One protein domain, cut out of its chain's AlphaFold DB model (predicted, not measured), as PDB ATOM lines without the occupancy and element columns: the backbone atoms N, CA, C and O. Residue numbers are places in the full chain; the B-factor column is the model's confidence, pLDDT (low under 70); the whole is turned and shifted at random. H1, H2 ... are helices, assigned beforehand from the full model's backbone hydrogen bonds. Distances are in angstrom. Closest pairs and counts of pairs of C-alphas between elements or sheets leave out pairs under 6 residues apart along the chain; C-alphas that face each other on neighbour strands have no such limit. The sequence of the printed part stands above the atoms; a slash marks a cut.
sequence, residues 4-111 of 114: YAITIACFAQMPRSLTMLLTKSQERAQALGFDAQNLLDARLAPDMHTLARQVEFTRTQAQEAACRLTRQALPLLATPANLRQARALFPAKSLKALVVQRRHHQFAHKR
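Overview. This is residues 4 to 111 of the 114 residues of the protein "Uncharacterized protein DUF1993" of Janthinobacterium sp. 67 (UniProt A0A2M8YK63). This is a rod of helices that run roughly along one axis: the long H1 and the opposite-running H3 side by side, with H4 and then H5 following each other along a third side. The small H2 packs on the beginning of H3, and at the other end of the rod residues 106 to 111 stick out. The printed part has 108 residues, with five named helices in the order H1 to H5 and no named strand, and its class is all helix. It is loose, with a radius of gyration of the C-alphas of 16.7 A, and spans 61 by 28 by 21 A.

Along the chain. Find C-alpha 4 at (-120.292, 56.983, 55.407); from there H1 runs through residues 4 to 32, 43.1 A long. Next come H2, residues 37 to 41, and H3, residues 51 to 70, 29.2 A long with a kink of 26 degrees near residue 63. H4 is residues 83 to 88; H5, residues 94 to 109, runs 25.1 A to C-alpha 109 at (-129.279, 42.243, 56.546).

Arrangement. Start at the hub, H3, which touches the four other helices. Residues 4 to 15 of H1 touch it at a shallow tilt of 16 degrees, opposite ways; the closest C-alphas, of Phe 11 and Ala 62, are 5.5 A apart. H5 only just touches H3, with 3 pairs of C-alphas within 8 A, closest at Ala 66 and Leu 98, 7.1 A. H1, H3 and H5 form a bundle, helices running along one another. H4 touches H1, closest at the C-alphas of Thr 19 and Arg 87, 5.7 A. H2 touches H3 at the C-alphas of Leu 40 and Ala 52, 4.8 A, and is apart from H5. Every O i to N i+4 pair is within hydrogen-bond range in H2 and H4, against 21 of 25 in H1, 14 of 16 in H3 and 6 of 12 in H5.

Size, cuts and confidence. The C-alphas farthest apart, of Gly 33 and Arg 111, are 61.0 A apart. The printed part has no cut, and the link from H3 to H4 is long, 12 residues. Look at residues 91 to 111 for pLDDT under 70; the mean of the printed part is 82.0.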
ATOM      1  N   TYR A   4    -119.305  56.649  56.431       82.94
ATOM      2  CA  TYR A   4    -120.292  56.983  55.407       82.94
ATOM      3  C   TYR A   4    -121.096  58.260  55.701       82.94
ATOM      4  O   TYR A   4    -121.213  59.128  54.843       82.94
ATOM      5  N   ALA A   5    -121.639  58.403  56.912       81.06
ATOM      6  CA  ALA A   5    -122.456  59.565  57.258       81.06
ATOM      7  C   ALA A   5    -121.642  60.871  57.241       81.06
ATOM      8  O   ALA A   5    -122.139  61.890  56.765       81.06
ATOM      9  N   ILE A   6    -120.394  60.821  57.713       85.25
ATOM     10  CA  ILE A   6    -119.483  61.972  57.737       85.25
ATOM     11  C   ILE A   6    -119.078  62.350  56.308       85.25
ATOM     12  O   ILE A   6    -119.215  63.506  55.909       85.25
ATOM     13  N   THR A   7    -118.649  61.368  55.514       83.12
ATOM     14  CA  THR A   7    -118.196  61.560  54.133       83.12
ATOM     15  C   THR A   7    -119.289  62.164  53.254       83.12
ATOM     16  O   THR A   7    -119.045  63.147  52.554       83.12
ATOM     17  N   ILE A   8    -120.516  61.634  53.318       79.94
ATOM     18  CA  ILE A   8    -121.624  62.155  52.508       79.94
ATOM     19  C   ILE A   8    -122.007  63.575  52.931       79.94
ATOM     20  O   ILE A   8    -122.272  64.416  52.073       79.94
ATOM     21  N   ALA A   9    -122.029  63.869  54.235       80.25
ATOM     22  CA  ALA A   9    -122.350  65.208  54.721       80.25
ATOM     23  C   ALA A   9    -121.312  66.244  54.261       80.25
ATOM     24  O   ALA A   9    -121.694  67.316  53.787       80.25
ATOM     25  N   CYS A  10    -120.024  65.899  54.336       81.50
ATOM     26  CA  CYS A  10    -118.921  66.757  53.906       81.50
ATOM     27  C   CYS A  10    -118.996  67.070  52.402       81.50
ATOM     28  O   CYS A  10    -119.059  68.236  52.002       81.50
ATOM     29  N   PHE A  11    -119.100  66.040  51.555       79.19
ATOM     30  CA  PHE A  11    -119.117  66.229  50.103       79.19
ATOM     31  C   PHE A  11    -120.442  66.764  49.552       79.19
ATOM     32  O   PHE A  11    -120.472  67.256  48.429       79.19
ATOM     33  N   ALA A  12    -121.535  66.743  50.321       77.50
ATOM     34  CA  ALA A  12    -122.802  67.348  49.905       77.50
ATOM     35  C   ALA A  12    -122.791  68.882  49.900       77.50
ATOM     36  O   ALA A  12    -123.629  69.479  49.220       77.50
ATOM     37  N   GLN A  13    -121.891  69.522  50.652       78.19
ATOM     38  CA  GLN A  13    -121.883  70.978  50.789       78.19
ATOM     39  C   GLN A  13    -121.154  71.678  49.638       78.19
ATOM     40  O   GLN A  13    -121.688  72.619  49.054       78.19
ATOM     41  N   MET A  14    -119.965  71.195  49.276       79.50
ATOM     42  CA  MET A  14    -119.091  71.831  48.284       79.50
ATOM     43  C   MET A  14    -119.737  72.009  46.886       79.50
ATOM     44  O   MET A  14    -119.672  73.114  46.345       79.50
ATOM     45  N   PRO A  15    -120.469  71.019  46.332       80.56
ATOM     46  CA  PRO A  15    -121.271  71.168  45.115       80.56
ATOM     47  C   PRO A  15    -122.261  72.330  45.114       80.56
ATOM     48  O   PRO A  15    -122.482  72.955  44.081       80.56
ATOM     49  N   ARG A  16    -122.878  72.632  46.263       82.56
ATOM     50  CA  ARG A  16    -123.869  73.715  46.361       82.56
ATOM     51  C   ARG A  16    -123.199  75.068  46.200       82.56
ATOM     52  O   ARG A  16    -123.689  75.903  45.444       82.56
ATOM     53  N   SER A  17    -122.067  75.256  46.876       87.06
ATOM     54  CA  SER A  17    -121.262  76.469  46.752       87.06
ATOM     55  C   SER A  17    -120.800  76.674  45.310       87.06
ATOM     56  O   SER A  17    -120.937  77.774  44.782       87.06
ATOM     57  N   LEU A  18    -120.345  75.612  44.637       89.38
ATOM     58  CA  LEU A  18    -119.926  75.691  43.237       89.38
ATOM     59  C   LEU A  18    -121.082  76.079  42.299       89.38
ATOM     60  O   LEU A  18    -120.910  76.959  41.459       89.38
ATOM     61  N   THR A  19    -122.282  75.521  42.479       89.00
ATOM     62  CA  THR A  19    -123.469  75.930  41.702       89.00
ATOM     63  C   THR A  19    -123.803  77.411  41.888       89.00
ATOM     64  O   THR A  19    -124.160  78.090  40.920       89.00
ATOM     65  N   MET A  20    -123.670  77.930  43.112       90.69
ATOM     66  CA  MET A  20    -123.877  79.354  43.394       90.69
ATOM     67  C   MET A  20    -122.822  80.227  42.712       90.69
ATOM     68  O   MET A  20    -123.172  81.256  42.138       90.69
ATOM     69  N   LEU A  21    -121.552  79.810  42.718       92.12
ATOM     70  CA  LEU A  21    -120.474  80.521  42.022       92.12
ATOM     71  C   LEU A  21    -120.697  80.560  40.505       92.12
ATOM     72  O   LEU A  21    -120.602  81.634  39.918       92.12
ATOM     73  N   LEU A  22    -121.075  79.434  39.888       92.31
ATOM     74  CA  LEU A  22    -121.378  79.362  38.451       92.31
ATOM     75  C   LEU A  22    -122.594  80.214  38.057       92.31
ATOM     76  O   LEU A  22    -122.661  80.748  36.953       92.31
ATOM     77  N   THR A  23    -123.569  80.346  38.958       92.56
ATOM     78  CA  THR A  23    -124.733  81.215  38.736       92.56
ATOM     79  C   THR A  23    -124.306  82.682  38.742       92.56
ATOM     80  O   THR A  23    -124.564  83.400  37.781       92.56
ATOM     81  N   LYS A  24    -123.543  83.095  39.760       93.56
ATOM     82  CA  LYS A  24    -123.011  84.461  39.863       93.56
ATOM     83  C   LYS A  24    -122.083  84.824  38.710       93.56
ATOM     84  O   LYS A  24    -122.095  85.958  38.243       93.56
ATOM     85  N   SER A  25    -121.261  83.884  38.245       91.62
ATOM     86  CA  SER A  25    -120.373  84.138  37.113       91.62
ATOM     87  C   SER A  25    -121.163  84.367  35.823       91.62
ATOM     88  O   SER A  25    -120.802  85.247  35.049       91.62
ATOM     89  N   GLN A  26    -122.267  83.637  35.621       92.00
ATOM     90  CA  GLN A  26    -123.173  83.852  34.493       92.00
ATOM     91  C   GLN A  26    -123.841  85.233  34.556       92.00
ATOM     92  O   GLN A  26    -123.849  85.953  33.561       92.00
ATOM     93  N   GLU A  27    -124.365  85.616  35.721       93.81
ATOM     94  CA  GLU A  27    -124.968  86.940  35.951       93.81
ATOM     95  C   GLU A  27    -123.953  88.062  35.695       93.81
ATOM     96  O   GLU A  27    -124.254  89.054  35.035       93.81
ATOM     97  N   ARG A  28    -122.710  87.878  36.156       93.31
ATOM     98  CA  ARG A  28    -121.619  88.826  35.920       93.31
ATOM     99  C   ARG A  28    -121.230  88.920  34.443       93.31
ATOM    100  O   ARG A  28    -120.966  90.024  33.979       93.31
ATOM    101  N   ALA A  29    -121.198  87.803  33.716       93.00
ATOM    102  CA  ALA A  29    -120.926  87.798  32.277       93.00
ATOM    103  C   ALA A  29    -121.992  88.579  31.500       93.00
ATOM    104  O   ALA A  29    -121.657  89.409  30.660       93.00
ATOM    105  N   GLN A  30    -123.265  88.392  31.861       91.44
ATOM    106  CA  GLN A  30    -124.384  89.145  31.293       91.44
ATOM    107  C   GLN A  30    -124.277  90.644  31.596       91.44
ATOM    108  O   GLN A  30    -124.432  91.459  30.693       91.44
ATOM    109  N   ALA A  31    -123.959  91.011  32.841       94.50
ATOM    110  CA  ALA A  31    -123.818  92.410  33.245       94.50
ATOM    111  C   ALA A  31    -122.641  93.130  32.561       94.50
ATOM    112  O   ALA A  31    -122.705  94.335  32.340       94.50
ATOM    113  N   LEU A  32    -121.567  92.403  32.240       94.50
ATOM    114  CA  LEU A  32    -120.364  92.941  31.597       94.50
ATOM    115  C   LEU A  32    -120.349  92.755  30.070       94.50
ATOM    116  O   LEU A  32    -119.405  93.196  29.423       94.50
ATOM    117  N   GLY A  33    -121.369  92.113  29.495       93.06
ATOM    118  CA  GLY A  33    -121.532  91.969  28.048       93.06
ATOM    119  C   GLY A  33    -120.538  91.026  27.361       93.06
ATOM    120  O   GLY A  33    -120.316  91.174  26.163       93.06
ATOM    121  N   PHE A  34    -119.938  90.066  28.074       91.44
ATOM    122  CA  PHE A  34    -119.044  89.072  27.463       91.44
ATOM    123  C   PHE A  34    -119.668  87.674  27.425       91.44
ATOM    124  O   PHE A  34    -120.517  87.329  28.250       91.44
ATOM    125  N   ASP A  35    -119.227  86.855  26.467       91.75
ATOM    126  CA  ASP A  35    -119.724  85.488  26.308       91.75
ATOM    127  C   ASP A  35    -119.374  84.635  27.534       91.75
ATOM    128  O   ASP A  35    -118.209  84.455  27.897       91.75
ATOM    129  N   ALA A  36    -120.402  84.081  28.170       90.44
ATOM    130  CA  ALA A  36    -120.253  83.235  29.339       90.44
ATOM    131  C   ALA A  36    -119.502  81.926  29.029       90.44
ATOM    132  O   ALA A  36    -118.971  81.304  29.953       90.44
ATOM    133  N   GLN A  37    -119.406  81.531  27.756       92.31
ATOM    134  CA  GLN A  37    -118.577  80.410  27.322       92.31
ATOM    135  C   GLN A  37    -117.087  80.646  27.603       92.31
ATOM    136  O   GLN A  37    -116.400  79.726  28.048       92.31
ATOM    137  N   ASN A  38    -116.620  81.896  27.509       93.25
ATOM    138  CA  ASN A  38    -115.236  82.256  27.832       93.25
ATOM    139  C   ASN A  38    -114.854  81.873  29.269       93.25
ATOM    140  O   ASN A  38    -113.694  81.574  29.539       93.25
ATOM    141  N   LEU A  39    -115.815  81.847  30.203       92.50
ATOM    142  CA  LEU A  39    -115.566  81.405  31.578       92.50
ATOM    143  C   LEU A  39    -115.249  79.913  31.650       92.50
ATOM    144  O   LEU A  39    -114.413  79.509  32.451       92.50
ATOM    145  N   LEU A  40    -115.940  79.096  30.852       94.38
ATOM    146  CA  LEU A  40    -115.764  77.647  30.851       94.38
ATOM    147  C   LEU A  40    -114.459  77.221  30.190       94.38
ATOM    148  O   LEU A  40    -113.843  76.258  30.651       94.38
ATOM    149  N   ASP A  41    -114.032  77.963  29.172       95.38
ATOM    150  CA  ASP A  41    -112.795  77.707  28.437       95.38
ATOM    151  C   ASP A  41    -111.562  78.320  29.122       95.38
ATOM    152  O   ASP A  41    -110.425  77.936  28.833       95.38
ATOM    153  N   ALA A  42    -111.772  79.232  30.078       95.25
ATOM    154  CA  ALA A  42    -110.705  79.837  30.858       95.25
ATOM    155  C   ALA A  42    -109.913  78.800  31.671       95.25
ATOM    156  O   ALA A  42    -110.450  77.826  32.213       95.25
ATOM    157  N   ARG A  43    -108.612  79.064  31.796       96.69
ATOM    158  CA  ARG A  43    -107.639  78.311  32.598       96.69
ATOM    159  C   ARG A  43    -106.735  79.287  33.346       96.69
ATOM    160  O   ARG A  43    -106.481  80.383  32.854       96.69
ATOM    161  N   LEU A  44    -106.263  78.889  34.526       95.56
ATOM    162  CA  LEU A  44    -105.384  79.725  35.357       95.56
ATOM    163  C   LEU A  44    -103.946  79.772  34.823       95.56
ATOM    164  O   LEU A  44    -103.283  80.795  34.950       95.56
ATOM    165  N   ALA A  45    -103.488  78.683  34.202       96.69
ATOM    166  CA  ALA A  45    -102.191  78.572  33.547       96.69
ATOM    167  C   ALA A  45    -102.303  77.681  32.290       96.69
ATOM    168  O   ALA A  45    -103.278  76.929  32.175       96.69
ATOM    169  N   PRO A  46    -101.363  77.767  31.327       94.25
ATOM    170  CA  PRO A  46    -101.436  77.030  30.059       94.25
ATOM    171  C   PRO A  46    -101.475  75.502  30.200       94.25
ATOM    172  O   PRO A  46    -102.061  74.832  29.357       94.25
ATOM    173  N   ASP A  47    -100.872  74.972  31.259       96.69
ATOM    174  CA  ASP A  47    -100.782  73.555  31.612       96.69
ATOM    175  C   ASP A  47    -101.946  73.069  32.496       96.69
ATOM    176  O   ASP A  47    -102.055  71.880  32.797       96.69
ATOM    177  N   MET A  48    -102.855  73.965  32.893       97.06
ATOM    178  CA  MET A  48    -104.016  73.621  33.707       97.06
ATOM    179  C   MET A  48    -105.255  73.315  32.864       97.06
ATOM    180  O   MET A  48    -105.520  73.913  31.820       97.06
ATOM    181  N   HIS A  49    -106.085  72.417  33.391       97.31
ATOM    182  CA  HIS A  49    -107.408  72.135  32.849       97.31
ATOM    183  C   HIS A  49    -108.319  73.370  32.852       97.31
ATOM    184  O   HIS A  49    -108.278  74.179  33.783       97.31
ATOM    185  N   THR A  50    -109.192  73.456  31.845       97.31
ATOM    186  CA  THR A  50    -110.236  74.485  31.751       97.31
ATOM    187  C   THR A  50    -111.239  74.372  32.896       97.31
ATOM    188  O   THR A  50    -111.408  73.299  33.490       97.31
ATOM    189  N   LEU A  51    -111.955  75.459  33.188       95.56
ATOM    190  CA  LEU A  51    -113.002  75.451  34.208       95.56
ATOM    191  C   LEU A  51    -114.048  74.354  33.945       95.56
ATOM    192  O   LEU A  51    -114.447  73.662  34.882       95.56
ATOM    193  N   ALA A  52    -114.451  74.132  32.689       95.44
ATOM    194  CA  ALA A  52    -115.392  73.066  32.336       95.44
ATOM    195  C   ALA A  52    -114.919  71.682  32.816       95.44
ATOM    196  O   ALA A  52    -115.671  70.937  33.452       95.44
ATOM    197  N   ARG A  53    -113.645  71.361  32.578       95.94
ATOM    198  CA  ARG A  53    -113.030  70.093  32.987       95.94
ATOM    199  C   ARG A  53    -112.876  70.003  34.511       95.94
ATOM    200  O   ARG A  53    -113.106  68.949  35.098       95.94
ATOM    201  N   GLN A  54    -112.557  71.111  35.180       95.19
ATOM    202  CA  GLN A  54    -112.499  71.167  36.647       95.19
ATOM    203  C   GLN A  54    -113.874  70.929  37.296       95.19
ATOM    204  O   GLN A  54    -113.967  70.255  38.326       95.19
ATOM    205  N   VAL A  55    -114.952  71.438  36.688       93.31
ATOM    206  CA  VAL A  55    -116.333  71.211  37.141       93.31
ATOM    207  C   VAL A  55    -116.705  69.728  37.051       93.31
ATOM    208  O   VAL A  55    -117.246  69.173  38.012       93.31
ATOM    209  N   GLU A  56    -116.375  69.074  35.936       93.38
ATOM    210  CA  GLU A  56    -116.537  67.625  35.768       93.38
ATOM    211  C   GLU A  56    -115.782  66.856  36.860       93.38
ATOM    212  O   GLU A  56    -116.397  66.087  37.599       93.38
ATOM    213  N   PHE A  57    -114.480  67.111  37.035       92.12
ATOM    214  CA  PHE A  57    -113.672  66.413  38.041       92.12
ATOM    215  C   PHE A  57    -114.196  66.607  39.459       92.12
ATOM    216  O   PHE A  57    -114.300  65.644  40.219       92.12
ATOM    217  N   THR A  58    -114.589  67.831  39.812       90.25
ATOM    218  CA  THR A  58    -115.175  68.129  41.124       90.25
ATOM    219  C   THR A  58    -116.427  67.292  41.362       90.25
ATOM    220  O   THR A  58    -116.627  66.741  42.450       90.25
ATOM    221  N   ARG A  59    -117.273  67.154  40.337       88.00
ATOM    222  CA  ARG A  59    -118.487  66.354  40.441       88.00
ATOM    223  C   ARG A  59    -118.187  64.864  40.558       88.00
ATOM    224  O   ARG A  59    -118.837  64.203  41.375       88.00
ATOM    225  N   THR A  60    -117.238  64.361  39.777       90.00
ATOM    226  CA  THR A  60    -116.790  62.965  39.813       90.00
ATOM    227  C   THR A  60    -116.253  62.608  41.196       90.00
ATOM    228  O   THR A  60    -116.741  61.658  41.807       90.00
ATOM    229  N   GLN A  61    -115.360  63.427  41.760       86.75
ATOM    230  CA  GLN A  61    -114.777  63.183  43.085       86.75
ATOM    231  C   GLN A  61    -115.824  63.194  44.210       86.75
ATOM    232  O   GLN A  61    -115.796  62.340  45.097       86.75
ATOM    233  N   ALA A  62    -116.810  64.096  44.149       83.56
ATOM    234  CA  ALA A  62    -117.904  64.118  45.125       83.56
ATOM    235  C   ALA A  62    -118.747  62.822  45.116       83.56
ATOM    236  O   ALA A  62    -119.311  62.437  46.141       83.56
ATOM    237  N   GLN A  63    -118.848  62.150  43.965       82.75
ATOM    238  CA  GLN A  63    -119.579  60.891  43.800       82.75
ATOM    239  C   GLN A  63    -118.732  59.672  44.159       82.75
ATOM    240  O   GLN A  63    -119.244  58.713  44.733       82.75
ATOM    241  N   GLU A  64    -117.444  59.718  43.838       87.56
ATOM    242  CA  GLU A  64    -116.517  58.604  43.984       87.56
ATOM    243  C   GLU A  64    -116.467  58.071  45.415       87.56
ATOM    244  O   GLU A  64    -116.595  56.864  45.631       87.56
ATOM    245  N   ALA A  65    -116.364  58.959  46.405       83.00
ATOM    246  CA  ALA A  65    -116.330  58.558  47.807       83.00
ATOM    247  C   ALA A  65    -117.609  57.813  48.229       83.00
ATOM    248  O   ALA A  65    -117.549  56.812  48.944       83.00
ATOM    249  N   ALA A  66    -118.771  58.263  47.749       81.44
ATOM    250  CA  ALA A  66    -120.044  57.609  48.017       81.44
ATOM    251  C   ALA A  66    -120.118  56.233  47.341       81.44
ATOM    252  O   ALA A  66    -120.419  55.250  48.016       81.44
ATOM    253  N   CYS A  67    -119.785  56.164  46.048       86.00
ATOM    254  CA  CYS A  67    -119.789  54.938  45.251       86.00
ATOM    255  C   CYS A  67    -118.843  53.876  45.828       86.00
ATOM    256  O   CYS A  67    -119.231  52.720  45.977       86.00
ATOM    257  N   ARG A  68    -117.627  54.258  46.237       87.12
ATOM    258  CA  ARG A  68    -116.658  53.334  46.850       87.12
ATOM    259  C   ARG A  68    -117.176  52.760  48.172       87.12
ATOM    260  O   ARG A  68    -117.092  51.555  48.391       87.12
ATOM    261  N   LEU A  69    -117.773  53.594  49.028       86.00
ATOM    262  CA  LEU A  69    -118.332  53.155  50.315       86.00
ATOM    263  C   LEU A  69    -119.587  52.280  50.168       86.00
ATOM    264  O   LEU A  69    -119.892  51.497  51.068       86.00
ATOM    265  N   THR A  70    -120.314  52.400  49.055       83.44
ATOM    266  CA  THR A  70    -121.492  51.578  48.733       83.44
ATOM    267  C   THR A  70    -121.188  50.430  47.768       83.44
ATOM    268  O   THR A  70    -122.100  49.669  47.455       83.44
ATOM    269  N   ARG A  71    -119.929  50.274  47.327       87.31
ATOM    270  CA  ARG A  71    -119.493  49.310  46.298       87.31
ATOM    271  C   ARG A  71    -120.281  49.428  44.984       87.31
ATOM    272  O   ARG A  71    -120.579  48.432  44.334       87.31
ATOM    273  N   GLN A  72    -120.633  50.651  44.605       85.19
ATOM    274  CA  GLN A  72    -121.289  50.966  43.339       85.19
ATOM    275  C   GLN A  72    -120.258  51.412  42.298       85.19
ATOM    276  O   GLN A  72    -119.225  51.990  42.640       85.19
ATOM    277  N   ALA A  73    -120.559  51.184  41.020       87.25
ATOM    278  CA  ALA A  73    -119.761  51.726  39.928       87.25
ATOM    279  C   ALA A  73    -119.838  53.264  39.910       87.25
ATOM    280  O   ALA A  73    -120.892  53.851  40.175       87.25
ATOM    281  N   LEU A  74    -118.713  53.911  39.597       86.75
ATOM    282  CA  LEU A  74    -118.646  55.357  39.411       86.75
ATOM    283  C   LEU A  74    -119.224  55.708  38.029       86.75
ATOM    284  O   LEU A  74    -118.718  55.198  37.029       86.75
ATOM    285  N   PRO A  75    -120.270  56.547  37.937       85.25
ATOM    286  CA  PRO A  75    -120.775  56.997  36.645       85.25
ATOM    287  C   PRO A  75    -119.748  57.879  35.929       85.25
ATOM    288  O   PRO A  75    -119.134  58.753  36.541       85.25
ATOM    289  N   LEU A  76    -119.614  57.682  34.617       87.44
ATOM    290  CA  LEU A  76    -118.838  58.570  33.758       87.44
ATOM    291  C   LEU A  76    -119.639  59.850  33.495       87.44
ATOM    292  O   LEU A  76    -120.794  59.794  33.071       87.44
ATOM    293  N   LEU A  77    -119.023  61.001  33.751       88.62
ATOM    294  CA  LEU A  77    -119.612  62.311  33.496       88.62
ATOM    295  C   LEU A  77    -118.934  62.943  32.286       88.62
ATOM    296  O   LEU A  77    -117.722  62.850  32.137       88.62
ATOM    297  N   ALA A  78    -119.723  63.587  31.431       90.88
ATOM    298  CA  ALA A  78    -119.191  64.357  30.318       90.88
ATOM    299  C   ALA A  78    -118.761  65.755  30.785       90.88
ATOM    300  O   ALA A  78    -119.398  66.348  31.664       90.88
ATOM    301  N   THR A  79    -117.721  66.299  30.150       93.88
ATOM    302  CA  THR A  79    -117.360  67.711  30.303       93.88
ATOM    303  C   THR A  79    -118.545  68.579  29.863       93.88
ATOM    304  O   THR A  79    -119.070  68.375  28.766       93.88
ATOM    305  N   PRO A  80    -119.004  69.536  30.687       93.00
ATOM    306  CA  PRO A  80    -120.138  70.373  30.333       93.00
ATOM    307  C   PRO A  80    -119.774  71.320  29.186       93.00
ATOM    308  O   PRO A  80    -118.825  72.092  29.295       93.00
ATOM    309  N   ALA A  81    -120.573  71.312  28.121       92.38
ATOM    310  CA  ALA A  81    -120.361  72.180  26.963       92.38
ATOM    311  C   ALA A  81    -120.792  73.635  27.212       92.38
ATOM    312  O   ALA A  81    -120.396  74.526  26.474       92.38
ATOM    313  N   ASN A  82    -121.636  73.880  28.219       91.81
ATOM    314  CA  ASN A  82    -122.158  75.204  28.556       91.81
ATOM    315  C   ASN A  82    -122.521  75.303  30.046       91.81
ATOM    316  O   ASN A  82    -122.631  74.296  30.753       91.81
ATOM    317  N   LEU A  83    -122.756  76.527  30.535       89.62
ATOM    318  CA  LEU A  83    -123.042  76.777  31.956       89.62
ATOM    319  C   LEU A  83    -124.328  76.099  32.443       89.62
ATOM    320  O   LEU A  83    -124.425  75.721  33.613       89.62
ATOM    321  N   ARG A  84    -125.303  75.881  31.553       89.69
ATOM    322  CA  ARG A  84    -126.518  75.124  31.881       89.69
ATOM    323  C   ARG A  84    -126.167  73.674  32.224       89.69
ATOM    324  O   ARG A  84    -126.598  73.188  33.267       89.69
ATOM    325  N   GLN A  85    -125.364  73.010  31.389       91.06
ATOM    326  CA  GLN A  85    -124.875  71.653  31.647       91.06
ATOM    327  C   GLN A  85    -123.976  71.609  32.890       91.06
ATOM    328  O   GLN A  85    -124.151  70.727  33.727       91.06
ATOM    329  N   ALA A  86    -123.092  72.597  33.080       90.81
ATOM    330  CA  ALA A  86    -122.216  72.680  34.253       90.81
ATOM    331  C   ALA A  86    -123.012  72.735  35.568       90.81
ATOM    332  O   ALA A  86    -122.700  72.031  36.527       90.81
ATOM    333  N   ARG A  87    -124.098  73.515  35.605       88.44
ATOM    334  CA  ARG A  87    -125.011  73.577  36.758       88.44
ATOM    335  C   ARG A  87    -125.839  72.299  36.913       88.44
ATOM    336  O   ARG A  87    -126.098  71.872  38.038       88.44
ATOM    337  N   ALA A  88    -126.230  71.668  35.805       86.94
ATOM    338  CA  ALA A  88    -126.994  70.421  35.809       86.94
ATOM    339  C   ALA A  88    -126.208  69.230  36.381       86.94
ATOM    340  O   ALA A  88    -126.828  68.277  36.856       86.94
ATOM    341  N   LEU A  89    -124.871  69.295  36.410       83.50
ATOM    342  CA  LEU A  89    -124.036  68.283  37.059       83.50
ATOM    343  C   LEU A  89    -124.261  68.211  38.574       83.50
ATOM    344  O   LEU A  89    -124.083  67.143  39.155       83.50
ATOM    345  N   PHE A  90    -124.745  69.274  39.222       76.62
ATOM    346  CA  PHE A  90    -124.991  69.310  40.669       76.62
ATOM    347  C   PHE A  90    -126.484  69.434  41.020       76.62
ATOM    348  O   PHE A  90    -126.887  70.398  41.681       76.62
ATOM    349  N   PRO A  91    -127.355  68.474  40.642       66.94
ATOM    350  CA  PRO A  91    -128.757  68.577  41.003       66.94
ATOM    351  C   PRO A  91    -128.905  68.422  42.517       66.94
ATOM    352  O   PRO A  91    -128.314  67.518  43.120       66.94
ATOM    353  N   ALA A  92    -129.756  69.256  43.122       56.31
ATOM    354  CA  ALA A  92    -129.996  69.319  44.569       56.31
ATOM    355  C   ALA A  92    -130.370  67.963  45.212       56.31
ATOM    356  O   ALA A  92    -130.226  67.783  46.424       56.31
ATOM    357  N   LYS A  93    -130.832  66.998  44.402       55.00
ATOM    358  CA  LYS A  93    -131.245  65.649  44.815       55.00
ATOM    359  C   LYS A  93    -130.137  64.579  44.733       55.00
ATOM    360  O   LYS A  93    -130.283  63.537  45.366       55.00
ATOM    361  N   SER A  94    -129.034  64.810  44.011       60.88
ATOM    362  CA  SER A  94    -128.076  63.748  43.619       60.88
ATOM    363  C   SER A  94    -127.344  63.067  44.780       60.88
ATOM    364  O   SER A  94    -127.284  61.843  44.827       60.88
ATOM    365  N   LEU A  95    -126.834  63.826  45.751       57.16
ATOM    366  CA  LEU A  95    -126.105  63.241  46.888       57.16
ATOM    367  C   LEU A  95    -127.041  62.686  47.971       57.16
ATOM    368  O   LEU A  95    -126.701  61.719  48.646       57.16
ATOM    369  N   LYS A  96    -128.262  63.230  48.096       55.00
ATOM    370  CA  LYS A  96    -129.290  62.679  48.997       55.00
ATOM    371  C   LYS A  96    -129.837  61.337  48.500       55.00
ATOM    372  O   LYS A  96    -130.142  60.482  49.324       55.00
ATOM    373  N   ALA A  97    -129.926  61.127  47.184       55.47
ATOM    374  CA  ALA A  97    -130.361  59.850  46.610       55.47
ATOM    375  C   ALA A  97    -129.444  58.680  47.023       55.47
ATOM    376  O   ALA A  97    -129.934  57.603  47.354       55.47
ATOM    377  N   LEU A  98    -128.131  58.924  47.131       55.53
ATOM    378  CA  LEU A  98    -127.158  57.930  47.600       55.53
ATOM    379  C   LEU A  98    -127.369  57.556  49.080       55.53
ATOM    380  O   LEU A  98    -127.179  56.396  49.441       55.53
ATOM    381  N   VAL A  99    -127.836  58.495  49.921       54.97
ATOM    382  CA  VAL A  99    -128.189  58.258  51.344       54.97
ATOM    383  C   VAL A  99    -129.384  57.317  51.493       54.97
ATOM    384  O   VAL A  99    -129.409  56.478  52.396       54.97
ATOM    385  N   VAL A 100    -130.376  57.434  50.607       53.25
ATOM    386  CA  VAL A 100    -131.596  56.610  50.651       53.25
ATOM    387  C   VAL A 100    -131.287  55.148  50.314       53.25
ATOM    388  O   VAL A 100    -131.847  54.239  50.930       53.25
ATOM    389  N   GLN A 101    -130.329  54.901  49.421       52.97
ATOM    390  CA  GLN A 101    -130.020  53.562  48.915       52.97
ATOM    391  C   GLN A 101    -129.443  52.615  49.985       52.97
ATOM    392  O   GLN A 101    -129.680  51.407  49.941       52.97
ATOM    393  N   ARG A 102    -128.779  53.144  51.027       52.09
ATOM    394  CA  ARG A 102    -128.270  52.319  52.139       52.09
ATOM    395  C   ARG A 102    -129.365  51.828  53.088       52.09
ATOM    396  O   ARG A 102    -129.190  50.762  53.680       52.09
ATOM    397  N   ARG A 103    -130.496  52.540  53.219       50.81
ATOM    398  CA  ARG A 103    -131.605  52.053  54.062       50.81
ATOM    399  C   ARG A 103    -132.070  50.682  53.563       50.81
ATOM    400  O   ARG A 103    -132.174  49.764  54.366       50.81
ATOM    401  N   HIS A 104    -132.196  50.491  52.250       46.47
ATOM    402  CA  HIS A 104    -132.597  49.204  51.673       46.47
ATOM    403  C   HIS A 104    -131.602  48.061  51.954       46.47
ATOM    404  O   HIS A 104    -132.033  46.965  52.309       46.47
ATOM    405  N   HIS A 105    -130.286  48.310  51.908       46.75
ATOM    406  CA  HIS A 105    -129.282  47.281  52.225       46.75
ATOM    407  C   HIS A 105    -129.207  46.934  53.723       46.75
ATOM    408  O   HIS A 105    -129.026  45.769  54.075       46.75
ATOM    409  N   GLN A 106    -129.398  47.904  54.624       49.28
ATOM    410  CA  GLN A 106    -129.450  47.632  56.069       49.28
ATOM    411  C   GLN A 106    -130.733  46.899  56.495       49.28
ATOM    412  O   GLN A 106    -130.692  46.111  57.441       49.28
ATOM    413  N   PHE A 107    -131.850  47.093  55.785       44.16
ATOM    414  CA  PHE A 107    -133.081  46.323  56.001       44.16
ATOM    415  C   PHE A 107    -133.027  44.895  55.434       44.16
ATOM    416  O   PHE A 107    -133.781  44.042  55.899       44.16
ATOM    417  N   ALA A 108    -132.160  44.612  54.457       46.62
ATOM    418  CA  ALA A 108    -131.948  43.253  53.953       46.62
ATOM    419  C   ALA A 108    -131.133  42.403  54.941       46.62
ATOM    420  O   ALA A 108    -131.491  41.266  55.206       46.62
ATOM    421  N   HIS A 109    -130.104  42.976  55.577       44.09
ATOM    422  CA  HIS A 109    -129.279  42.243  56.546       44.09
ATOM    423  C   HIS A 109    -129.971  42.021  57.908       44.09
ATOM    424  O   HIS A 109    -129.606  41.115  58.647       44.09
ATOM    425  N   LYS A 110    -130.995  42.824  58.244       47.56
ATOM    426  CA  LYS A 110    -131.828  42.638  59.450       47.56
ATOM    427  C   LYS A 110    -133.005  41.673  59.265       47.56
ATOM    428  O   LYS A 110    -133.621  41.295  60.256       47.56
ATOM    429  N   ARG A 111    -133.329  41.272  58.031       41.97
ATOM    430  CA  ARG A 111    -134.309  40.214  57.751       41.97
ATOM    431  C   ARG A 111    -133.540  38.922  57.524       41.97
ATOM    432  O   ARG A 111    -133.155  38.628  56.402       41.97
TER     433      ARG A 111